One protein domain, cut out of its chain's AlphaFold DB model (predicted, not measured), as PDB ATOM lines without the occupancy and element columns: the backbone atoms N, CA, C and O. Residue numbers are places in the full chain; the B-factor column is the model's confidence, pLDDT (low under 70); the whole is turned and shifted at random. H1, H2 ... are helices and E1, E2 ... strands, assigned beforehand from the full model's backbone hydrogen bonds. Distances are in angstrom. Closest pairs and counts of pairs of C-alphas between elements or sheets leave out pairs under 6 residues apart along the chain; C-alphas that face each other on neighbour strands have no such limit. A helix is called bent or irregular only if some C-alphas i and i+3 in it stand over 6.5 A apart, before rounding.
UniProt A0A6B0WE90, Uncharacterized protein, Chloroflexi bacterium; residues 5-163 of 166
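This is residues 5 to 163 of the 166 residues of an uncharacterized protein of Chloroflexi bacterium (UniProt A0A6B0WE90). Picture a twisted six-stranded sheet with two helices, H4 and H5, side by side over one face, and a kinked helical arm of H1 and H2 reaching away, where residues 8 to 14 and 16 to 21 stick out. The printed part has 159 residues, in the order H1 H2 E1 E2 H3 E3 E4 H4 E5 E6 H5 E7, mixed helices and strands. The sheet runs E1 E2 E3 E4 E6 E5 and is mixed, with E2 and E3 parallel and the other neighbours antiparallel. The whole is compact, with a radius of gyration of the C-alphas of 17.5 A, and spans 55 by 36 by 26 A.

Find C-alpha 5 at (8.965, -57.175, -17.313), where H1, residues 5 to 10, begins. H2, residues 13 to 34, is 25.9 A long, with a kink of 72 degrees near residue 20; it is irregular, C-alphas 14 and 17 being 7.9 A apart. Next come E1, residues 39 to 43, E2, 48 to 53, 16.6 A, H3, 61 to 65, E3, 72 to 77, 16.2 A, and E4, 80 to 85, 17.1 A. H4, residues 105 to 115, 15.4 A, starts at C-alpha (1.357, -30.321, 17.973). Then read E5, 120 to 123, E6, 132 to 136, H5, 144 to 157, 20.0 A, and E7, 160 to 162, ending at C-alpha (9.176, -26.823, 7.529).

Begin at the sheet. Hairpin E1 and E2 has N 41 and O 50 at 2.9 A, within hydrogen-bond range, as are N 51 and O 74 of parallel E2 and E3 at 2.8 A. Look next at hairpin E3 and E4, N 75 and O 82 at 2.7 A; E4 and E6, N 83 and O 133 at 2.8 A; and hairpin E5 and E6, N 122 and O 134 at 2.8 A. E2, H3, E3 form a strand-helix-strand unit, two parallel neighbour strands with a helix between, and E4, H4, E5 a split one, with E6 between its strands; both crossovers are right-handed. H4 and H5 on the same face make two layers, helices over a sheet: H4 runs along E5 at a height over the sheet of 6.5 A, H5 along E3 at 9.6 A. They touch at Leu 107 and Ala 154, closest C-alphas 6.9 A apart, at a shallow tilt of 28 degrees, opposite ways. H2 touches H3 with residues 26 to 30 alone, C-alphas of Glu 30 and Ala 63 closest at 5.7 A; each only grazes the sheet. Every O i to N i+4 pair is within hydrogen-bond range in H1, H3, H4 and H5; in H2, 13 of 18 are.

The C-alphas farthest apart, those of Pro 6 and Gly 116, are 57.7 A apart. The printed part has no cut. The link E4 to H4, residues 86 to 104, is long; in it residues 101 to 102 pair antiparallel with E7, which pairs with no named strand. Mean pLDDT of the printed part is 93.2, and residues 56 to 57 are under 70.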
ATOM      1  N   LEU A   5       9.381 -58.393 -16.624       81.19
ATOM      2  CA  LEU A   5       8.965 -57.175 -17.313       81.19
ATOM      3  C   LEU A   5       8.364 -57.445 -18.704       81.19
ATOM      4  O   LEU A   5       7.300 -56.895 -18.976       81.19
ATOM      5  N   PRO A   6       8.937 -58.312 -19.567       85.62
ATOM      6  CA  PRO A   6       8.337 -58.583 -20.871       85.62
ATOM      7  C   PRO A   6       6.932 -59.185 -20.769       85.62
ATOM      8  O   PRO A   6       6.076 -58.847 -21.575       85.62
ATOM      9  N   ARG A   7       6.676 -60.044 -19.773       80.69
ATOM     10  CA  ARG A   7       5.353 -60.656 -19.565       80.69
ATOM     11  C   ARG A   7       4.348 -59.657 -19.006       80.69
ATOM     12  O   ARG A   7       3.244 -59.567 -19.526       80.69
ATOM     13  N   LEU A   8       4.764 -58.865 -18.019       83.69
ATOM     14  CA  LEU A   8       3.945 -57.804 -17.434       83.69
ATOM     15  C   LEU A   8       3.487 -56.776 -18.483       83.69
ATOM     16  O   LEU A   8       2.367 -56.287 -18.410       83.69
ATOM     17  N   LEU A   9       4.345 -56.451 -19.458       85.31
ATOM     18  CA  LEU A   9       4.012 -55.521 -20.544       85.31
ATOM     19  C   LEU A   9       3.037 -56.105 -21.577       85.31
ATOM     20  O   LEU A   9       2.378 -55.339 -22.274       85.31
ATOM     21  N   VAL A  10       2.981 -57.432 -21.714       88.81
ATOM     22  CA  VAL A  10       2.117 -58.114 -22.689       88.81
ATOM     23  C   VAL A  10       0.724 -58.364 -22.116       88.81
ATOM     24  O   VAL A  10      -0.254 -58.187 -22.836       88.81
ATOM     25  N   ASP A  11       0.631 -58.748 -20.842       87.69
ATOM     26  CA  ASP A  11      -0.645 -58.983 -20.165       87.69
ATOM     27  C   ASP A  11      -0.552 -58.610 -18.677       87.69
ATOM     28  O   ASP A  11      -0.068 -59.371 -17.834       87.69
ATOM     29  N   ILE A  12      -1.010 -57.400 -18.347       89.38
ATOM     30  CA  ILE A  12      -1.054 -56.909 -16.964       89.38
ATOM     31  C   ILE A  12      -2.197 -57.547 -16.155       89.38
ATOM     32  O   ILE A  12      -2.135 -57.581 -14.921       89.38
ATOM     33  N   ASP A  13      -3.221 -58.081 -16.830       91.38
ATOM     34  CA  ASP A  13      -4.395 -58.681 -16.195       91.38
ATOM     35  C   ASP A  13      -4.078 -60.039 -15.559       91.38
ATOM     36  O   ASP A  13      -4.682 -60.379 -14.539       91.38
ATOM     37  N   GLU A  14      -3.067 -60.767 -16.054       90.06
ATOM     38  CA  GLU A  14      -2.528 -61.972 -15.388       90.06
ATOM     39  C   GLU A  14      -2.115 -61.674 -13.929       90.06
ATOM     40  O   GLU A  14      -2.214 -62.526 -13.042       90.06
ATOM     41  N   TYR A  15      -1.719 -60.429 -13.652       89.56
ATOM     42  CA  TYR A  15      -1.264 -59.959 -12.346       89.56
ATOM     43  C   TYR A  15      -2.331 -59.183 -11.566       89.56
ATOM     44  O   TYR A  15      -2.013 -58.565 -10.550       89.56
ATOM     45  N   ARG A  16      -3.601 -59.227 -11.989       92.25
ATOM     46  CA  ARG A  16      -4.715 -58.511 -11.339       92.25
ATOM     47  C   ARG A  16      -4.852 -58.807  -9.850       92.25
ATOM     48  O   ARG A  16      -5.282 -57.939  -9.100       92.25
ATOM     49  N   SER A  17      -4.450 -59.986  -9.382       93.81
ATOM     50  CA  SER A  17      -4.434 -60.301  -7.947       93.81
ATOM     51  C   SER A  17      -3.516 -59.385  -7.121       93.81
ATOM     52  O   SER A  17      -3.722 -59.269  -5.916       93.81
ATOM     53  N   LEU A  18      -2.535 -58.726  -7.750       90.88
ATOM     54  CA  LEU A  18      -1.598 -57.805  -7.101       90.88
ATOM     55  C   LEU A  18      -2.093 -56.353  -7.066       90.88
ATOM     56  O   LEU A  18      -1.732 -55.629  -6.145       90.88
ATOM     57  N   TRP A  19      -2.885 -55.918  -8.053       92.06
ATOM     58  CA  TRP A  19      -3.271 -54.505  -8.211       92.06
ATOM     59  C   TRP A  19      -4.784 -54.254  -8.227       92.06
ATOM     60  O   TRP A  19      -5.221 -53.145  -7.942       92.06
ATOM     61  N   GLY A  20      -5.606 -55.264  -8.514       94.88
ATOM     62  CA  GLY A  20      -7.045 -55.098  -8.739       94.88
ATOM     63  C   GLY A  20      -7.814 -54.592  -7.520       94.88
ATOM     64  O   GLY A  20      -8.825 -53.918  -7.679       94.88
ATOM     65  N   ALA A  21      -7.334 -54.875  -6.305       93.50
ATOM     66  CA  ALA A  21      -7.920 -54.318  -5.088       93.50
ATOM     67  C   ALA A  21      -7.694 -52.798  -4.980       93.50
ATOM     68  O   ALA A  21      -8.612 -52.078  -4.594       93.50
ATOM     69  N   GLU A  22      -6.504 -52.321  -5.355       93.56
ATOM     70  CA  GLU A  22      -6.165 -50.892  -5.356       93.56
ATOM     71  C   GLU A  22      -6.971 -50.148  -6.429       93.56
ATOM     72  O   GLU A  22      -7.594 -49.127  -6.148       93.56
ATOM     73  N   ASP A  23      -7.050 -50.713  -7.636       94.56
ATOM     74  CA  ASP A  23      -7.827 -50.161  -8.753       94.56
ATOM     75  C   ASP A  23      -9.332 -50.087  -8.442       94.56
ATOM     76  O   ASP A  23      -9.987 -49.074  -8.696       94.56
ATOM     77  N   ALA A  24      -9.879 -51.119  -7.791       94.12
ATOM     78  CA  ALA A  24     -11.263 -51.109  -7.326       94.12
ATOM     79  C   ALA A  24     -11.505 -50.055  -6.229       94.12
ATOM     80  O   ALA A  24     -12.548 -49.401  -6.228       94.12
ATOM     81  N   ALA A  25     -10.558 -49.862  -5.304       93.25
ATOM     82  CA  ALA A  25     -10.657 -48.835  -4.265       93.25
ATOM     83  C   ALA A  25     -10.592 -47.413  -4.849       93.25
ATOM     84  O   ALA A  25     -11.345 -46.529  -4.413       93.25
ATOM     85  N   LEU A  26      -9.733 -47.202  -5.852       94.75
ATOM     86  CA  LEU A  26      -9.664 -45.972  -6.635       94.75
ATOM     87  C   LEU A  26     -10.996 -45.702  -7.337       94.75
ATOM     88  O   LEU A  26     -11.633 -44.693  -7.030       94.75
ATOM     89  N   THR A  27     -11.451 -46.642  -8.167       95.19
ATOM     90  CA  THR A  27     -12.707 -46.540  -8.929       95.19
ATOM     91  C   THR A  27     -13.890 -46.240  -8.008       95.19
ATOM     92  O   THR A  27     -14.633 -45.292  -8.231       95.19
ATOM     93  N   ASN A  28     -14.019 -46.964  -6.890       94.44
ATOM     94  CA  ASN A  28     -15.095 -46.730  -5.926       94.44
ATOM     95  C   ASN A  28     -15.050 -45.317  -5.315       94.44
ATOM     96  O   ASN A  28     -16.091 -44.725  -5.039       94.44
ATOM     97  N   THR A  29     -13.860 -44.759  -5.077       94.88
ATOM     98  CA  THR A  29     -13.741 -43.387  -4.563       94.88
ATOM     99  C   THR A  29     -14.103 -42.358  -5.638       94.88
ATOM    100  O   THR A  29     -14.761 -41.366  -5.327       94.88
ATOM    101  N   GLU A  30     -13.715 -42.591  -6.892       95.69
ATOM    102  CA  GLU A  30     -14.079 -41.740  -8.034       95.69
ATOM    103  C   GLU A  30     -15.592 -41.737  -8.280       95.69
ATOM    104  O   GLU A  30     -16.187 -40.663  -8.358       95.69
ATOM    105  N   ASP A  31     -16.234 -42.905  -8.249       95.31
ATOM    106  CA  ASP A  31     -17.691 -43.041  -8.356       95.31
ATOM    107  C   ASP A  31     -18.423 -42.253  -7.256       95.31
ATOM    108  O   ASP A  31     -19.455 -41.623  -7.498       95.31
ATOM    109  N   LEU A  32     -17.887 -42.242  -6.028       94.94
ATOM    110  CA  LEU A  32     -18.453 -41.458  -4.926       94.94
ATOM    111  C   LEU A  32     -18.336 -39.945  -5.161       94.94
ATOM    112  O   LEU A  32     -19.239 -39.203  -4.758       94.94
ATOM    113  N   PHE A  33     -17.260 -39.476  -5.792       95.31
ATOM    114  CA  PHE A  33     -17.151 -38.078  -6.209       95.31
ATOM    115  C   PHE A  33     -18.138 -37.746  -7.328       95.31
ATOM    116  O   PHE A  33     -18.827 -36.730  -7.251       95.31
ATOM    117  N   ASP A  34     -18.233 -38.604  -8.339       95.81
ATOM    118  CA  ASP A  34     -19.068 -38.367  -9.519       95.81
ATOM    119  C   ASP A  34     -20.563 -38.428  -9.175       95.81
ATOM    120  O   ASP A  34     -21.369 -37.664  -9.706       95.81
ATOM    121  N   ALA A  35     -20.930 -39.244  -8.186       95.31
ATOM    122  CA  ALA A  35     -22.259 -39.261  -7.581       95.31
ATOM    123  C   ALA A  35     -22.521 -38.093  -6.603       95.31
ATOM    124  O   ALA A  35     -23.589 -38.042  -5.985       95.31
ATOM    125  N   GLY A  36     -21.559 -37.185  -6.391       95.19
ATOM    126  CA  GLY A  36     -21.672 -36.050  -5.467       95.19
ATOM    127  C   GLY A  36     -21.759 -36.442  -3.987       95.19
ATOM    128  O   GLY A  36     -22.203 -35.652  -3.154       95.19
ATOM    129  N   ARG A  37     -21.374 -37.676  -3.640       95.06
ATOM    130  CA  ARG A  37     -21.370 -38.191  -2.261       95.06
ATOM    131  C   ARG A  37     -20.137 -37.738  -1.494       95.06
ATOM    132  O   ARG A  37     -20.207 -37.632  -0.270       95.06
ATOM    133  N   ILE A  38     -19.041 -37.489  -2.205       95.88
ATOM    134  CA  ILE A  38     -17.877 -36.779  -1.689       95.88
ATOM    135  C   ILE A  38     -17.842 -35.393  -2.332       95.88
ATOM    136  O   ILE A  38     -18.012 -35.247  -3.539       95.88
ATOM    137  N   THR A  39     -17.630 -34.371  -1.513       96.69
ATOM    138  CA  THR A  39     -17.549 -32.968  -1.933       96.69
ATOM    139  C   THR A  39     -16.226 -32.365  -1.485       96.69
ATOM    140  O   THR A  39     -15.659 -32.797  -0.479       96.69
ATOM    141  N   ILE A  40     -15.732 -31.379  -2.236       97.75
ATOM    142  CA  ILE A  40     -14.521 -30.623  -1.911       97.75
ATOM    143  C   ILE A  40     -14.871 -29.144  -1.862       97.75
ATOM    144  O   ILE A  40     -15.432 -28.598  -2.810       97.75
ATOM    145  N   GLU A  41     -14.500 -28.507  -0.762       98.00
ATOM    146  CA  GLU A  41     -14.523 -27.061  -0.597       98.00
ATOM    147  C   GLU A  41     -13.081 -26.570  -0.437       98.00
ATOM    148  O   GLU A  41     -12.392 -26.949   0.512       98.00
ATOM    149  N   GLU A  42     -12.605 -25.741  -1.362       98.12
ATOM    150  CA  GLU A  42     -11.254 -25.186  -1.299       98.12
ATOM    151  C   GLU A  42     -11.220 -23.851  -0.546       98.12
ATOM    152  O   GLU A  42     -12.109 -23.008  -0.667       98.12
ATOM    153  N   GLN A  43     -10.141 -23.651   0.205       97.50
ATOM    154  CA  GLN A  43      -9.786 -22.438   0.934       97.50
ATOM    155  C   GLN A  43      -8.384 -22.006   0.460       97.50
ATOM    156  O   GLN A  43      -7.379 -22.331   1.108       97.50
ATOM    157  N   PRO A  44      -8.283 -21.314  -0.696       96.00
ATOM    158  CA  PRO A  44      -7.006 -21.079  -1.374       96.00
ATOM    159  C   PRO A  44      -5.988 -20.305  -0.535       96.00
ATOM    160  O   PRO A  44      -4.798 -20.606  -0.589       96.00
ATOM    161  N   GLU A  45      -6.447 -19.361   0.293       95.62
ATOM    162  CA  GLU A  45      -5.586 -18.564   1.183       95.62
ATOM    163  C   GLU A  45      -4.803 -19.419   2.190       95.62
ATOM    164  O   GLU A  45      -3.745 -19.015   2.668       95.62
ATOM    165  N   LEU A  46      -5.310 -20.614   2.503       97.00
ATOM    166  CA  LEU A  46      -4.683 -21.559   3.421       97.00
ATOM    167  C   LEU A  46      -4.067 -22.760   2.707       97.00
ATOM    168  O   LEU A  46      -3.575 -23.650   3.400       97.00
ATOM    169  N   ASP A  47      -4.099 -22.811   1.369       97.44
ATOM    170  CA  ASP A  47      -3.723 -23.996   0.579       97.44
ATOM    171  C   ASP A  47      -4.414 -25.269   1.113       97.44
ATOM    172  O   ASP A  47      -3.806 -26.337   1.209       97.44
ATOM    173  N   LEU A  48      -5.677 -25.116   1.537       98.50
ATOM    174  CA  LEU A  48      -6.479 -26.117   2.237       98.50
ATOM    175  C   LEU A  48      -7.681 -26.530   1.388       98.50
ATOM    176  O   LEU A  48      -8.390 -25.680   0.863       98.50
ATOM    177  N   ALA A  49      -7.951 -27.829   1.325       98.56
ATOM    178  CA  ALA A  49      -9.204 -28.372   0.820       98.56
ATOM    179  C   ALA A  49      -9.905 -29.175   1.918       98.56
ATOM    180  O   ALA A  49      -9.299 -30.031   2.566       98.56
ATOM    181  N   VAL A  50     -11.191 -28.902   2.120       98.19
ATOM    182  CA  VAL A  50     -12.058 -29.637   3.038       98.19
ATOM    183  C   VAL A  50     -12.852 -30.650   2.229       98.19
ATOM    184  O   VAL A  50     -13.676 -30.282   1.396       98.19
ATOM    185  N   VAL A  51     -12.589 -31.931   2.466       97.31
ATOM    186  CA  VAL A  51     -13.186 -33.054   1.742       97.31
ATOM    187  C   VAL A  51     -14.208 -33.728   2.647       97.31
ATOM    188  O   VAL A  51     -13.865 -34.159   3.748       97.31
ATOM    189  N   ARG A  52     -15.465 -33.820   2.212       96.31
ATOM    190  CA  ARG A  52     -16.575 -34.321   3.040       96.31
ATOM    191  C   ARG A  52     -17.338 -35.417   2.341       96.31
ATOM    192  O   ARG A  52     -17.664 -35.271   1.169       96.31
ATOM    193  N   GLY A  53     -17.708 -36.451   3.081       94.06
ATOM    194  CA  GLY A  53     -18.509 -37.540   2.546       94.06
ATOM    195  C   GLY A  53     -18.718 -38.669   3.552       94.06
ATOM    196  O   GLY A  53     -18.379 -38.540   4.734       94.06
ATOM    197  N   PRO A  54     -19.280 -39.797   3.101       89.62
ATOM    198  CA  PRO A  54     -19.572 -40.920   3.973       89.62
ATOM    199  C   PRO A  54     -18.291 -41.671   4.371       89.62
ATOM    200  O   PRO A  54     -17.327 -41.754   3.610       89.62
ATOM    201  N   ALA A  55     -18.305 -42.276   5.562       75.25
ATOM    202  CA  ALA A  55     -17.214 -43.100   6.098       75.25
ATOM    203  C   ALA A  55     -17.169 -44.524   5.496       75.25
ATOM    204  O   ALA A  55     -17.063 -45.507   6.230       75.25
ATOM    205  N   VAL A  56     -17.320 -44.659   4.174       65.44
ATOM    206  CA  VAL A  56     -17.247 -45.963   3.493       65.44
ATOM    207  C   VAL A  56     -15.791 -46.243   3.130       65.44
ATOM    208  O   VAL A  56     -15.316 -45.790   2.095       65.44
ATOM    209  N   GLY A  57     -15.082 -46.964   4.000       68.62
ATOM    210  CA  GLY A  57     -13.658 -47.260   3.810       68.62
ATOM    211  C   GLY A  57     -12.758 -46.018   3.873       68.62
ATOM    212  O   GLY A  57     -13.194 -44.929   4.251       68.62
ATOM    213  N   GLU A  58     -11.481 -46.201   3.540       80.19
ATOM    214  CA  GLU A  58     -10.531 -45.100   3.363       80.19
ATOM    215  C   GLU A  58     -10.626 -44.612   1.910       80.19
ATOM    216  O   GLU A  58     -10.570 -45.418   0.982       80.19
ATOM    217  N   TRP A  59     -10.827 -43.306   1.697       91.56
ATOM    218  CA  TRP A  59     -10.870 -42.752   0.341       91.56
ATOM    219  C   TRP A  59      -9.498 -42.866  -0.303       91.56
ATOM    220  O   TRP A  59      -8.491 -42.470   0.290       91.56
ATOM    221  N   HIS A  60      -9.468 -43.363  -1.535       93.44
ATOM    222  CA  HIS A  60      -8.217 -43.555  -2.241       93.44
ATOM    223  C   HIS A  60      -7.506 -42.202  -2.453       93.44
ATOM    224  O   HIS A  60      -8.098 -41.291  -3.047       93.44
ATOM    225  N   PRO A  61      -6.235 -42.037  -2.029       92.62
ATOM    226  CA  PRO A  61      -5.536 -40.755  -2.107       92.62
ATOM    227  C   PRO A  61      -5.497 -40.177  -3.521       92.62
ATOM    228  O   PRO A  61      -5.757 -38.991  -3.693       92.62
ATOM    229  N   MET A  62      -5.256 -41.015  -4.538       94.00
ATOM    230  CA  MET A  62      -5.240 -40.583  -5.942       94.00
ATOM    231  C   MET A  62      -6.546 -39.886  -6.355       94.00
ATOM    232  O   MET A  62      -6.482 -38.791  -6.906       94.00
ATOM    233  N   ALA A  63      -7.713 -40.447  -6.015       95.56
ATOM    234  CA  ALA A  63      -9.012 -39.859  -6.352       95.56
ATOM    235  C   ALA A  63      -9.202 -38.474  -5.720       95.56
ATOM    236  O   ALA A  63      -9.752 -37.569  -6.336       95.56
ATOM    237  N   VAL A  64      -8.727 -38.284  -4.485       95.31
ATOM    238  CA  VAL A  64      -8.809 -36.987  -3.801       95.31
ATOM    239  C   VAL A  64      -7.802 -35.999  -4.397       95.31
ATOM    240  O   VAL A  64      -8.126 -34.841  -4.649       95.31
ATOM    241  N   HIS A  65      -6.561 -36.438  -4.615       94.81
ATOM    242  CA  HIS A  65      -5.432 -35.581  -4.984       94.81
ATOM    243  C   HIS A  65      -5.522 -35.031  -6.411       94.81
ATOM    244  O   HIS A  65      -4.952 -33.973  -6.677       94.81
ATOM    245  N   THR A  66      -6.240 -35.709  -7.311       94.94
ATOM    246  CA  THR A  66      -6.503 -35.241  -8.682       94.94
ATOM    247  C   THR A  66      -7.613 -34.188  -8.757       94.94
ATOM    248  O   THR A  66      -7.698 -33.468  -9.748       94.94
ATOM    249  N   ARG A  67      -8.444 -34.056  -7.713       96.69
ATOM    250  CA  ARG A  67      -9.602 -33.143  -7.675       96.69
ATOM    251  C   ARG A  67      -9.314 -31.797  -7.013       96.69
ATOM    252  O   ARG A  67     -10.173 -30.923  -7.031       96.69
ATOM    253  N   THR A  68      -8.133 -31.619  -6.427       96.88
ATOM    254  CA  THR A  68      -7.735 -30.363  -5.784       96.88
ATOM    255  C   THR A  68      -6.242 -30.110  -5.923       96.88
ATOM    256  O   THR A  68      -5.413 -31.021  -5.824       96.88
ATOM    257  N   ALA A  69      -5.887 -28.840  -6.105       95.50
ATOM    258  CA  ALA A  69      -4.501 -28.404  -6.046       95.50
ATOM    259  C   ALA A  69      -4.024 -28.165  -4.604       95.50
ATOM    260  O   ALA A  69      -2.822 -28.046  -4.397       95.50
ATOM    261  N   ALA A  70      -4.902 -28.102  -3.600       97.44
ATOM    262  CA  ALA A  70      -4.505 -27.828  -2.221       97.44
ATOM    263  C   ALA A  70      -3.492 -28.866  -1.704       97.44
ATOM    264  O   ALA A  70      -3.667 -30.068  -1.929       97.44
ATOM    265  N   THR A  71      -2.433 -28.421  -1.011       96.69
ATOM    266  CA  THR A  71      -1.467 -29.339  -0.363       96.69
ATOM    267  C   THR A  71      -1.866 -29.769   1.041       96.69
ATOM    268  O   THR A  71      -1.273 -30.702   1.589       96.69
ATOM    269  N   ARG A  72      -2.868 -29.120   1.628       97.88
ATOM    270  CA  ARG A  72      -3.403 -29.441   2.946       97.88
ATOM    271  C   ARG A  72      -4.823 -29.959   2.778       97.88
ATOM    272  O   ARG A  72      -5.629 -29.337   2.093       97.88
ATOM    273  N   LEU A  73      -5.133 -31.089   3.396       98.19
ATOM    274  CA  LEU A  73      -6.437 -31.734   3.287       98.19
ATOM    275  C   LEU A  73      -7.054 -31.881   4.674       98.19
ATOM    276  O   LEU A  73      -6.405 -32.398   5.579       98.19
ATOM    277  N   LEU A  74      -8.309 -31.468   4.829       97.94
ATOM    278  CA  LEU A  74      -9.149 -31.816   5.972       97.94
ATOM    279  C   LEU A  74     -10.200 -32.819   5.502       97.94
ATOM    280  O   LEU A  74     -11.144 -32.454   4.809       97.94
ATOM    281  N   LEU A  75     -10.021 -34.083   5.860       96.31
ATOM    282  CA  LEU A  75     -10.913 -35.184   5.527       96.31
ATOM    283  C   LEU A  75     -11.962 -35.331   6.629       96.31
ATOM    284  O   LEU A  75     -11.630 -35.543   7.795       96.31
ATOM    285  N   VAL A  76     -13.234 -35.228   6.260       95.06
ATOM    286  CA  VAL A  76     -14.381 -35.344   7.163       95.06
ATOM    287  C   VAL A  76     -15.240 -36.523   6.709       95.06
ATOM    288  O   VAL A  76     -16.045 -36.423   5.780       95.06
ATOM    289  N   HIS A  77     -15.068 -37.650   7.396       91.06
ATOM    290  CA  HIS A  77     -15.829 -38.878   7.202       91.06
ATOM    291  C   HIS A  77     -16.951 -38.948   8.241       91.06
ATOM    292  O   HIS A  77     -16.746 -39.426   9.362       91.06
ATOM    293  N   ASN A  78     -18.149 -38.474   7.895       85.12
ATOM    294  CA  ASN A  78     -19.223 -38.241   8.869       85.12
ATOM    295  C   ASN A  78     -18.725 -37.395  10.068       85.12
ATOM    296  O   ASN A  78     -18.465 -36.207   9.915       85.12
ATOM    297  N   ALA A  79     -18.572 -38.003  11.250       83.75
ATOM    298  CA  ALA A  79     -18.087 -37.350  12.470       83.75
ATOM    299  C   ALA A  79     -16.575 -37.525  12.716       83.75
ATOM    300  O   ALA A  79     -16.033 -36.960  13.664       83.75
ATOM    301  N   ARG A  80     -15.879 -38.330  11.903       89.75
ATOM    302  CA  ARG A  80     -14.432 -38.524  12.024       89.75
ATOM    303  C   ARG A  80     -13.712 -37.494  11.167       89.75
ATOM    304  O   ARG A  80     -13.980 -37.389   9.975       89.75
ATOM    305  N   VAL A  81     -12.774 -36.784  11.779       93.81
ATOM    306  CA  VAL A  81     -11.978 -35.754  11.115       93.81
ATOM    307  C   VAL A  81     -10.503 -36.132  11.159       93.81
ATOM    308  O   VAL A  81      -9.984 -36.524  12.203       93.81
ATOM    309  N   GLU A  82      -9.840 -36.011  10.017       95.44
ATOM    310  CA  GLU A  82      -8.398 -36.163   9.856       95.44
ATOM    311  C   GLU A  82      -7.867 -34.991   9.036       95.44
ATOM    312  O   GLU A  82      -8.450 -34.606   8.030       95.44
ATOM    313  N   PHE A  83      -6.735 -34.436   9.443       97.75
ATOM    314  CA  PHE A  83      -5.976 -33.503   8.630       97.75
ATOM    315  C   PHE A  83      -4.729 -34.189   8.075       97.75
ATOM    316  O   PHE A  83      -4.072 -34.947   8.788       97.75
ATOM    317  N   ARG A  84      -4.367 -33.891   6.826       97.06
ATOM    318  CA  ARG A  84      -3.192 -34.453   6.154       97.06
ATOM    319  C   ARG A  84      -2.462 -33.394   5.336       97.06
ATOM    320  O   ARG A  84      -3.062 -32.687   4.528       97.06
ATOM    321  N   TYR A  85      -1.146 -33.341   5.495       97.38
ATOM    322  CA  TYR A  85      -0.258 -32.684   4.540       97.38
ATOM    323  C   TYR A  85       0.064 -33.642   3.391       97.38
ATOM    324  O   TYR A  85       0.445 -34.793   3.613       97.38
ATOM    325  N   ARG A  86      -0.040 -33.159   2.154       95.88
ATOM    326  CA  ARG A  86       0.376 -33.911   0.966       95.88
ATOM    327  C   ARG A  86       1.887 -33.860   0.766       95.88
ATOM    328  O   ARG A  86       2.562 -32.954   1.266       95.88
ATOM    329  N   TYR A  87       2.405 -34.807  -0.011       94.62
ATOM    330  CA  TYR A  87       3.828 -34.924  -0.345       94.62
ATOM    331  C   TYR A  87       4.404 -33.624  -0.917       94.62
ATOM    332  O   TYR A  87       5.509 -33.216  -0.569       94.62
ATOM    333  N   GLU A  88       3.620 -32.922  -1.731       94.75
ATOM    334  CA  GLU A  88       3.992 -31.671  -2.385       94.75
ATOM    335  C   GLU A  88       4.365 -30.553  -1.401       94.75
ATOM    336  O   GLU A  88       5.125 -29.658  -1.756       94.75
ATOM    337  N   SER A  89       3.884 -30.616  -0.155       93.31
ATOM    338  CA  SER A  89       4.280 -29.675   0.905       93.31
ATOM    339  C   SER A  89       5.659 -29.973   1.516       93.31
ATOM    340  O   SER A  89       6.176 -29.159   2.280       93.31
ATOM    341  N   TRP A  90       6.242 -31.145   1.235       94.25
ATOM    342  CA  TRP A  90       7.558 -31.553   1.737       94.25
ATOM    343  C   TRP A  90       8.702 -31.137   0.811       94.25
ATOM    344  O   TRP A  90       9.812 -30.905   1.280       94.25
ATOM    345  N   VAL A  91       8.436 -31.046  -0.493       93.81
ATOM    346  CA  VAL A  91       9.443 -30.842  -1.543       93.81
ATOM    347  C   VAL A  91       9.403 -29.438  -2.137       93.81
ATOM    348  O   VAL A  91       8.416 -28.709  -2.036       93.81
ATOM    349  N   GLN A  92      10.484 -29.070  -2.823       94.25
ATOM    350  CA  GLN A  92      10.504 -27.892  -3.677       94.25
ATOM    351  C   GLN A  92       9.740 -28.188  -4.976       94.25
ATOM    352  O   GLN A  92      10.199 -28.948  -5.828       94.25
ATOM    353  N   MET A  93       8.567 -27.582  -5.144       93.88
ATOM    354  CA  MET A  93       7.783 -27.698  -6.370       93.88
ATOM    355  C   MET A  93       8.287 -26.708  -7.427       93.88
ATOM    356  O   MET A  93       8.528 -25.536  -7.140       93.88
ATOM    357  N   ALA A  94       8.399 -27.165  -8.676       92.25
ATOM    358  CA  ALA A  94       8.765 -26.303  -9.803       92.25
ATOM    359  C   ALA A  94       7.585 -25.463 -10.322       92.25
ATOM    360  O   ALA A  94       7.784 -24.362 -10.826       92.25
ATOM    361  N   SER A  95       6.357 -25.977 -10.213       92.00
ATOM    362  CA  SER A  95       5.162 -25.365 -10.811       92.00
ATOM    363  C   SER A  95       4.539 -24.247  -9.973       92.00
ATOM    364  O   SER A  95       3.888 -23.366 -10.527       92.00
ATOM    365  N   ARG A  96       4.708 -24.274  -8.646       92.69
ATOM    366  CA  ARG A  96       4.193 -23.262  -7.708       92.69
ATOM    367  C   ARG A  96       4.895 -23.366  -6.357       92.69
ATOM    368  O   ARG A  96       5.554 -24.361  -6.091       92.69
ATOM    369  N   ARG A  97       4.688 -22.387  -5.474       92.88
ATOM    370  CA  ARG A  97       5.095 -22.474  -4.063       92.88
ATOM    371  C   ARG A  97       3.870 -22.773  -3.187       92.88
ATOM    372  O   ARG A  97       3.011 -21.899  -3.091       92.88
ATOM    373  N   PRO A  98       3.750 -23.976  -2.598       93.44
ATOM    374  CA  PRO A  98       2.670 -24.289  -1.669       93.44
ATOM    375  C   PRO A  98       2.874 -23.580  -0.327       93.44
ATOM    376  O   PRO A  98       3.971 -23.097  -0.024       93.44
ATOM    377  N   ALA A  99       1.824 -23.531   0.491       94.88
ATOM    378  CA  ALA A  99       1.937 -22.955   1.822       94.88
ATOM    379  C   ALA A  99       2.835 -23.836   2.712       94.88
ATOM    380  O   ALA A  99       2.681 -25.059   2.762       94.88
ATOM    381  N   LEU A 100       3.766 -23.212   3.436       95.06
ATOM    382  CA  LEU A 100       4.737 -23.914   4.282       95.06
ATOM    383  C   LEU A 100       4.052 -24.662   5.427       95.06
ATOM    384  O   LEU A 100       2.994 -24.247   5.897       95.06
ATOM    385  N   ARG A 101       4.627 -25.767   5.903       96.31
ATOM    386  CA  ARG A 101       3.965 -26.552   6.955       96.31
ATOM    387  C   ARG A 101       4.006 -25.809   8.278       96.31
ATOM    388  O   ARG A 101       5.045 -25.287   8.670       96.31
ATOM    389  N   VAL A 102       2.881 -25.834   8.972       97.19
ATOM    390  CA  VAL A 102       2.736 -25.402  10.360       97.19
ATOM    391  C   VAL A 102       2.760 -26.639  11.251       97.19
ATOM    392  O   VAL A 102       2.115 -27.643  10.929       97.19
ATOM    393  N   ASP A 103       3.488 -26.567  12.364       97.12
ATOM    394  CA  ASP A 103       3.448 -27.599  13.400       97.12
ATOM    395  C   ASP A 103       2.114 -27.533  14.160       97.12
ATOM    396  O   ASP A 103       1.777 -26.526  14.784       97.12
ATOM    397  N   LEU A 104       1.342 -28.620  14.090       98.12
ATOM    398  CA  LEU A 104       0.020 -28.731  14.703       98.12
ATOM    399  C   LEU A 104       0.049 -29.429  16.071       98.12
ATOM    400  O   LEU A 104      -1.009 -29.729  16.619       98.12
ATOM    401  N   THR A 105       1.225 -29.669  16.659       97.56
ATOM    402  CA  THR A 105       1.357 -30.321  17.973       97.56
ATOM    403  C   THR A 105       0.588 -29.572  19.064       97.56
ATOM    404  O   THR A 105      -0.136 -30.184  19.854       97.56
ATOM    405  N   ALA A 106       0.680 -28.237  19.083       97.06
ATOM    406  CA  ALA A 106      -0.058 -27.407  20.036       97.06
ATOM    407  C   ALA A 106      -1.581 -27.542  19.854       97.06
ATOM    408  O   ALA A 106      -2.303 -27.770  20.828       97.06
ATOM    409  N   LEU A 107      -2.054 -27.501  18.602       98.00
ATOM    410  CA  LEU A 107      -3.465 -27.691  18.265       98.00
ATOM    411  C   LEU A 107      -3.961 -29.084  18.677       98.00
ATOM    412  O   LEU A 107      -5.031 -29.200  19.265       98.00
ATOM    413  N   ALA A 108      -3.190 -30.144  18.433       97.44
ATOM    414  CA  ALA A 108      -3.547 -31.497  18.862       97.44
ATOM    415  C   ALA A 108      -3.702 -31.585  20.396       97.44
ATOM    416  O   ALA A 108      -4.646 -32.197  20.906       97.44
ATOM    417  N   GLY A 109      -2.832 -30.907  21.151       96.88
ATOM    418  CA  GLY A 109      -2.959 -30.789  22.607       96.88
ATOM    419  C   GLY A 109      -4.197 -30.001  23.053       96.88
ATOM    420  O   GLY A 109      -4.845 -30.361  24.038       96.88
ATOM    421  N   GLU A 110      -4.554 -28.935  22.338       96.75
ATOM    422  CA  GLU A 110      -5.783 -28.165  22.570       96.75
ATOM    423  C   GLU A 110      -7.047 -28.974  22.283       96.75
ATOM    424  O   GLU A 110      -7.948 -29.007  23.123       96.75
ATOM    425  N   LEU A 111      -7.101 -29.656  21.136       96.62
ATOM    426  CA  LEU A 111      -8.228 -30.503  20.751       96.62
ATOM    427  C   LEU A 111      -8.412 -31.651  21.745       96.62
ATOM    428  O   LEU A 111      -9.530 -31.885  22.182       96.62
ATOM    429  N   THR A 112      -7.329 -32.298  22.189       95.88
ATOM    430  CA  THR A 112      -7.395 -33.347  23.225       95.88
ATOM    431  C   THR A 112      -8.030 -32.832  24.518       95.88
ATOM    432  O   THR A 112      -8.911 -33.482  25.076       95.88
ATOM    433  N   ARG A 113      -7.622 -31.647  24.991       94.94
ATOM    434  CA  ARG A 113      -8.199 -31.048  26.205       94.94
ATOM    435  C   ARG A 113      -9.665 -30.658  26.026       94.94
ATOM    436  O   ARG A 113     -10.432 -30.781  26.974       94.94
ATOM    437  N   ALA A 114     -10.036 -30.168  24.845       93.94
ATOM    438  CA  ALA A 114     -11.400 -29.735  24.549       93.94
ATOM    439  C   ALA A 114     -12.371 -30.906  24.329       93.94
ATOM    440  O   ALA A 114     -13.548 -30.775  24.646       93.94
ATOM    441  N   ASP A 115     -11.889 -32.030  23.797       90.00
ATOM    442  CA  ASP A 115     -12.692 -33.228  23.542       90.00
ATOM    443  C   ASP A 115     -13.093 -33.922  24.857       90.00
ATOM    444  O   ASP A 115     -14.200 -34.434  24.974       90.00
ATOM    445  N   GLY A 116     -12.208 -33.925  25.866       80.25
ATOM    446  CA  GLY A 116     -12.500 -34.412  27.226       80.25
ATOM    447  C   GLY A 116     -12.907 -35.892  27.334       80.25
ATOM    448  O   GLY A 116     -13.248 -36.355  28.419       80.25
ATOM    449  N   SER A 117     -12.888 -36.622  26.220       75.56
ATOM    450  CA  SER A 117     -13.280 -38.021  26.066       75.56
ATOM    451  C   SER A 117     -12.051 -38.943  26.070       75.56
ATOM    452  O   SER A 117     -10.917 -38.474  26.044       75.56
ATOM    453  N   ASP A 118     -12.254 -40.267  26.061       82.12
ATOM    454  CA  ASP A 118     -11.165 -41.265  26.160       82.12
ATOM    455  C   ASP A 118     -10.159 -41.264  24.988       82.12
ATOM    456  O   ASP A 118      -9.184 -42.016  25.001       82.12
ATOM    457  N   GLY A 119     -10.387 -40.462  23.946       85.06
ATOM    458  CA  GLY A 119      -9.488 -40.386  22.796       85.06
ATOM    459  C   GLY A 119      -8.529 -39.206  22.850       85.06
ATOM    460  O   GLY A 119      -8.702 -38.245  23.596       85.06
ATOM    461  N   ARG A 120      -7.496 -39.279  22.012       93.81
ATOM    462  CA  ARG A 120      -6.416 -38.293  21.967       93.81
ATOM    463  C   ARG A 120      -6.192 -37.817  20.547       93.81
ATOM    464  O   ARG A 120      -6.053 -38.623  19.636       93.81
ATOM    465  N   TRP A 121      -6.099 -36.511  20.365       96.62
ATOM    466  CA  TRP A 121      -5.632 -35.941  19.111       96.62
ATOM    467  C   TRP A 121      -4.112 -36.007  19.053       96.62
ATOM    468  O   TRP A 121      -3.423 -35.619  20.000       96.62
ATOM    469  N   ARG A 122      -3.590 -36.495  17.932       96.75
ATOM    470  CA  ARG A 122      -2.163 -36.650  17.682       96.75
ATOM    471  C   ARG A 122      -1.810 -36.018  16.350       96.75
ATOM    472  O   ARG A 122      -2.511 -36.229  15.368       96.75
ATOM    473  N   PHE A 123      -0.707 -35.282  16.331       98.00
ATOM    474  CA  PHE A 123      -0.024 -34.869  15.115       98.00
ATOM    475  C   PHE A 123       1.266 -35.681  14.985       98.00
ATOM    476  O   PHE A 123       1.958 -35.890  15.980       98.00
ATOM    477  N   GLU A 124       1.553 -36.195  13.790       97.12
ATOM    478  CA  GLU A 124       2.715 -37.063  13.557       97.12
ATOM    479  C   GLU A 124       4.048 -36.303  13.600       97.12
ATOM    480  O   GLU A 124       5.052 -36.920  13.920       97.12
ATOM    481  N   GLY A 125       4.047 -34.988  13.358       95.12
ATOM    482  CA  GLY A 125       5.259 -34.163  13.288       95.12
ATOM    483  C   GLY A 125       5.549 -33.686  11.864       95.12
ATOM    484  O   GLY A 125       5.218 -34.351  10.884       95.12
ATOM    485  N   VAL A 126       6.125 -32.493  11.710       94.31
ATOM    486  CA  VAL A 126       6.321 -31.854  10.391       94.31
ATOM    487  C   VAL A 126       7.380 -32.529   9.515       94.31
ATOM    488  O   VAL A 126       7.377 -32.334   8.297       94.31
ATOM    489  N   GLU A 127       8.258 -33.319  10.123       91.31
ATOM    490  CA  GLU A 127       9.368 -34.048   9.516       91.31
ATOM    491  C   GLU A 127       8.926 -35.264   8.698       91.31
ATOM    492  O   GLU A 127       9.645 -35.697   7.794       91.31
ATOM    493  N   HIS A 128       7.738 -35.803   8.981       93.69
ATOM    494  CA  HIS A 128       7.177 -36.909   8.218       93.69
ATOM    495  C   HIS A 128       6.904 -36.489   6.768       93.69
ATOM    496  O   HIS A 128       6.652 -35.324   6.472       93.69
ATOM    497  N   ILE A 129       6.926 -37.439   5.833       93.62
ATOM    498  CA  ILE A 129       6.753 -37.136   4.403       93.62
ATOM    499  C   ILE A 129       5.317 -36.660   4.106       93.62
ATOM    500  O   ILE A 129       5.130 -35.667   3.405       93.62
ATOM    501  N   THR A 130       4.305 -37.308   4.690       93.75
ATOM    502  CA  THR A 130       2.879 -36.938   4.572       93.75
ATOM    503  C   THR A 130       2.198 -36.920   5.947       93.75
ATOM    504  O   THR A 130       1.420 -37.826   6.256       93.75
ATOM    505  N   PRO A 131       2.527 -35.943   6.810       96.19
ATOM    506  CA  PRO A 131       2.097 -35.967   8.193       96.19
ATOM    507  C   PRO A 131       0.598 -35.788   8.341       96.19
ATOM    508  O   PRO A 131      -0.028 -34.988   7.634       96.19
ATOM    509  N   ARG A 132       0.050 -36.492   9.326       97.06
ATOM    510  CA  ARG A 132      -1.361 -36.430   9.686       97.06
ATOM    511  C   ARG A 132      -1.564 -35.863  11.077       97.06
ATOM    512  O   ARG A 132      -0.760 -36.082  11.982       97.06
ATOM    513  N   MET A 133      -2.686 -35.172  11.245       97.44
ATOM    514  CA  MET A 133      -3.297 -34.944  12.546       97.44
ATOM    515  C   MET A 133      -4.623 -35.693  12.595       97.44
ATOM    516  O   MET A 133      -5.520 -35.430  11.796       97.44
ATOM    517  N   TYR A 134      -4.755 -36.621  13.529       95.31
ATOM    518  CA  TYR A 134      -5.927 -37.477  13.652       95.31
ATOM    519  C   TYR A 134      -6.249 -37.727  15.121       95.31
ATOM    520  O   TYR A 134      -5.429 -37.496  16.011       95.31
ATOM    521  N   ARG A 135      -7.463 -38.209  15.376       93.31
ATOM    522  CA  ARG A 135      -7.878 -38.653  16.702       93.31
ATOM    523  C   ARG A 135      -7.665 -40.156  16.846       93.31
ATOM    524  O   ARG A 135      -8.180 -40.939  16.050       93.31
ATOM    525  N   GLU A 136      -6.928 -40.554  17.870       91.69
ATOM    526  CA  GLU A 136      -6.846 -41.927  18.361       91.69
ATOM    527  C   GLU A 136      -8.096 -42.237  19.202       91.69
ATOM    528  O   GLU A 136      -8.487 -41.451  20.070       91.69
ATOM    529  N   GLY A 137      -8.733 -43.382  18.945       82.25
ATOM    530  CA  GLY A 137     -10.006 -43.778  19.559       82.25
ATOM    531  C   GLY A 137     -11.216 -43.527  18.647       82.25
ATOM    532  O   GLY A 137     -11.077 -43.419  17.434       82.25
ATOM    533  N   GLY A 138     -12.421 -43.480  19.228       80.69
ATOM    534  CA  GLY A 138     -13.683 -43.281  18.493       80.69
ATOM    535  C   GLY A 138     -13.888 -41.877  17.897       80.69
ATOM    536  O   GLY A 138     -12.941 -41.138  17.625       80.69
ATOM    537  N   ALA A 139     -15.148 -41.489  17.696       83.56
ATOM    538  CA  ALA A 139     -15.487 -40.138  17.243       83.56
ATOM    539  C   ALA A 139     -15.164 -39.082  18.320       83.56
ATOM    540  O   ALA A 139     -15.193 -39.376  19.516       83.56
ATOM    541  N   SER A 140     -14.851 -37.862  17.880       88.88
ATOM    542  CA  SER A 140     -14.731 -36.699  18.766       88.88
ATOM    543  C   SER A 140     -16.111 -36.245  19.233       88.88
ATOM    544  O   SER A 140     -17.087 -36.407  18.499       88.88
ATOM    545  N   VAL A 141     -16.197 -35.643  20.422       91.25
ATOM    546  CA  VAL A 141     -17.408 -34.905  20.823       91.25
ATOM    547  C   VAL A 141     -17.470 -33.518  20.178       91.25
ATOM    548  O   VAL A 141     -18.534 -32.905  20.140       91.25
ATOM    549  N   LEU A 142     -16.335 -33.018  19.674       93.38
ATOM    550  CA  LEU A 142     -16.268 -31.767  18.930       93.38
ATOM    551  C   LEU A 142     -16.873 -31.965  17.543       93.38
ATOM    552  O   LEU A 142     -16.653 -32.991  16.891       93.38
ATOM    553  N   THR A 143     -17.604 -30.961  17.066       94.19
ATOM    554  CA  THR A 143     -18.140 -31.017  15.708       94.19
ATOM    555  C   THR A 143     -17.008 -30.877  14.686       94.19
ATOM    556  O   THR A 143     -15.992 -30.227  14.969       94.19
ATOM    557  N   PRO A 144     -17.165 -31.422  13.464       94.75
ATOM    558  CA  PRO A 144     -16.201 -31.188  12.395       94.75
ATOM    559  C   PRO A 144     -15.926 -29.707  12.131       94.75
ATOM    560  O   PRO A 144     -14.799 -29.353  11.791       94.75
ATOM    561  N   GLU A 145     -16.914 -28.839  12.355       95.69
ATOM    562  CA  GLU A 145     -16.772 -27.402  12.114       95.69
ATOM    563  C   GLU A 145     -16.001 -26.684  13.212       95.69
ATOM    564  O   GLU A 145     -15.186 -25.814  12.908       95.69
ATOM    565  N   ASP A 146     -16.150 -27.106  14.467       96.25
ATOM    566  CA  ASP A 146     -15.302 -26.610  15.552       96.25
ATOM    567  C   ASP A 146     -13.834 -26.986  15.321       96.25
ATOM    568  O   ASP A 146     -12.931 -26.174  15.540       96.25
ATOM    569  N   ILE A 147     -13.587 -28.216  14.856       96.88
ATOM    570  CA  ILE A 147     -12.239 -28.701  14.541       96.88
ATOM    571  C   ILE A 147     -11.670 -27.927  13.348       96.88
ATOM    572  O   ILE A 147     -10.542 -27.435  13.426       96.88
ATOM    573  N   ARG A 148     -12.454 -27.767  12.271       97.44
ATOM    574  CA  ARG A 148     -12.082 -26.986  11.083       97.44
ATOM    575  C   ARG A 148     -11.706 -25.555  11.466       97.44
ATOM    576  O   ARG A 148     -10.628 -25.100  11.096       97.44
ATOM    577  N   LEU A 149     -12.548 -24.859  12.231       98.00
ATOM    578  CA  LEU A 149     -12.317 -23.463  12.610       98.00
ATOM    579  C   LEU A 149     -11.006 -23.290  13.392       98.00
ATOM    580  O   LEU A 149     -10.225 -22.378  13.114       98.00
ATOM    581  N   ARG A 150     -10.741 -24.187  14.348       98.19
ATOM    582  CA  ARG A 150      -9.501 -24.176  15.144       98.19
ATOM    583  C   ARG A 150      -8.278 -24.508  14.294       98.19
ATOM    584  O   ARG A 150      -7.246 -23.857  14.444       98.19
ATOM    585  N   LEU A 151      -8.399 -25.470  13.379       98.38
ATOM    586  CA  LEU A 151      -7.347 -25.797  12.421       98.38
ATOM    587  C   LEU A 151      -7.006 -24.595  11.543       98.38
ATOM    588  O   LEU A 151      -5.839 -24.239  11.427       98.38
ATOM    589  N   GLU A 152      -8.000 -23.949  10.941       98.38
ATOM    590  CA  GLU A 152      -7.759 -22.778  10.102       98.38
ATOM    591  C   GLU A 152      -7.097 -21.640  10.882       98.38
ATOM    592  O   GLU A 152      -6.193 -20.986  10.368       98.38
ATOM    593  N   ALA A 153      -7.514 -21.404  12.130       98.00
ATOM    594  CA  ALA A 153      -6.871 -20.422  12.998       98.00
ATOM    595  C   ALA A 153      -5.392 -20.770  13.248       98.00
ATOM    596  O   ALA A 153      -4.530 -19.901  13.100       98.00
ATOM    597  N   ALA A 154      -5.084 -22.038  13.537       97.75
ATOM    598  CA  ALA A 154      -3.711 -22.507  13.702       97.75
ATOM    599  C   ALA A 154      -2.887 -22.356  12.410       97.75
ATOM    600  O   ALA A 154      -1.745 -21.912  12.466       97.75
ATOM    601  N   LEU A 155      -3.465 -22.654  11.243       97.69
ATOM    602  CA  LEU A 155      -2.795 -22.506   9.947       97.69
ATOM    603  C   LEU A 155      -2.537 -21.042   9.563       97.69
ATOM    604  O   LEU A 155      -1.547 -20.772   8.887       97.69
ATOM    605  N   ARG A 156      -3.408 -20.108   9.974       96.75
ATOM    606  CA  ARG A 156      -3.224 -18.659   9.757       96.75
ATOM    607  C   ARG A 156      -2.137 -18.071  10.652       96.75
ATOM    608  O   ARG A 156      -1.372 -17.226  10.202       96.75
ATOM    609  N   ALA A 157      -2.119 -18.466  11.922       95.06
ATOM    610  CA  ALA A 157      -1.247 -17.869  12.932       95.06
ATOM    611  C   ALA A 157       0.111 -18.574  13.065       95.06
ATOM    612  O   ALA A 157       1.073 -17.979  13.551       95.06
ATOM    613  N   GLY A 158       0.181 -19.849  12.691       92.00
ATOM    614  CA  GLY A 158       1.348 -20.684  12.911       92.00
ATOM    615  C   GLY A 158       2.544 -20.272  12.062       92.00
ATOM    616  O   GLY A 158       2.431 -20.047  10.857       92.00
ATOM    617  N   ALA A 159       3.714 -20.218  12.695       90.38
ATOM    618  CA  ALA A 159       4.963 -20.016  11.981       90.38
ATOM    619  C   ALA A 159       5.292 -21.245  11.107       90.38
ATOM    620  O   ALA A 159       4.989 -22.379  11.498       90.38
ATOM    621  N   PRO A 160       5.951 -21.048   9.952       91.94
ATOM    622  CA  PRO A 160       6.512 -22.145   9.179       91.94
ATOM    623  C   PRO A 160       7.472 -22.989  10.023       91.94
ATOM    624  O   PRO A 160       8.471 -22.486  10.530       91.94
ATOM    625  N   ALA A 161       7.177 -24.278  10.150       92.94
ATOM    626  CA  ALA A 161       7.993 -25.263  10.856       92.94
ATOM    627  C   ALA A 161       8.767 -26.186   9.894       92.94
ATOM    628  O   ALA A 161       9.706 -26.862  10.304       92.94
ATOM    629  N   TRP A 162       8.409 -26.190   8.605       91.19
ATOM    630  CA  TRP A 162       9.176 -26.823   7.529       91.19
ATOM    631  C   TRP A 162       9.174 -25.936   6.284       91.19
ATOM    632  O   TRP A 162       8.111 -25.489   5.841       91.19
ATOM    633  N   ASN A 163      10.357 -25.719   5.706       91.44
ATOM    634  CA  ASN A 163      10.542 -24.914   4.505       91.44
ATOM    635  C   ASN A 163      11.552 -25.568   3.543       91.44
ATOM    636  O   ASN A 163      12.756 -25.472   3.775       91.44
TER     637      ASN A 163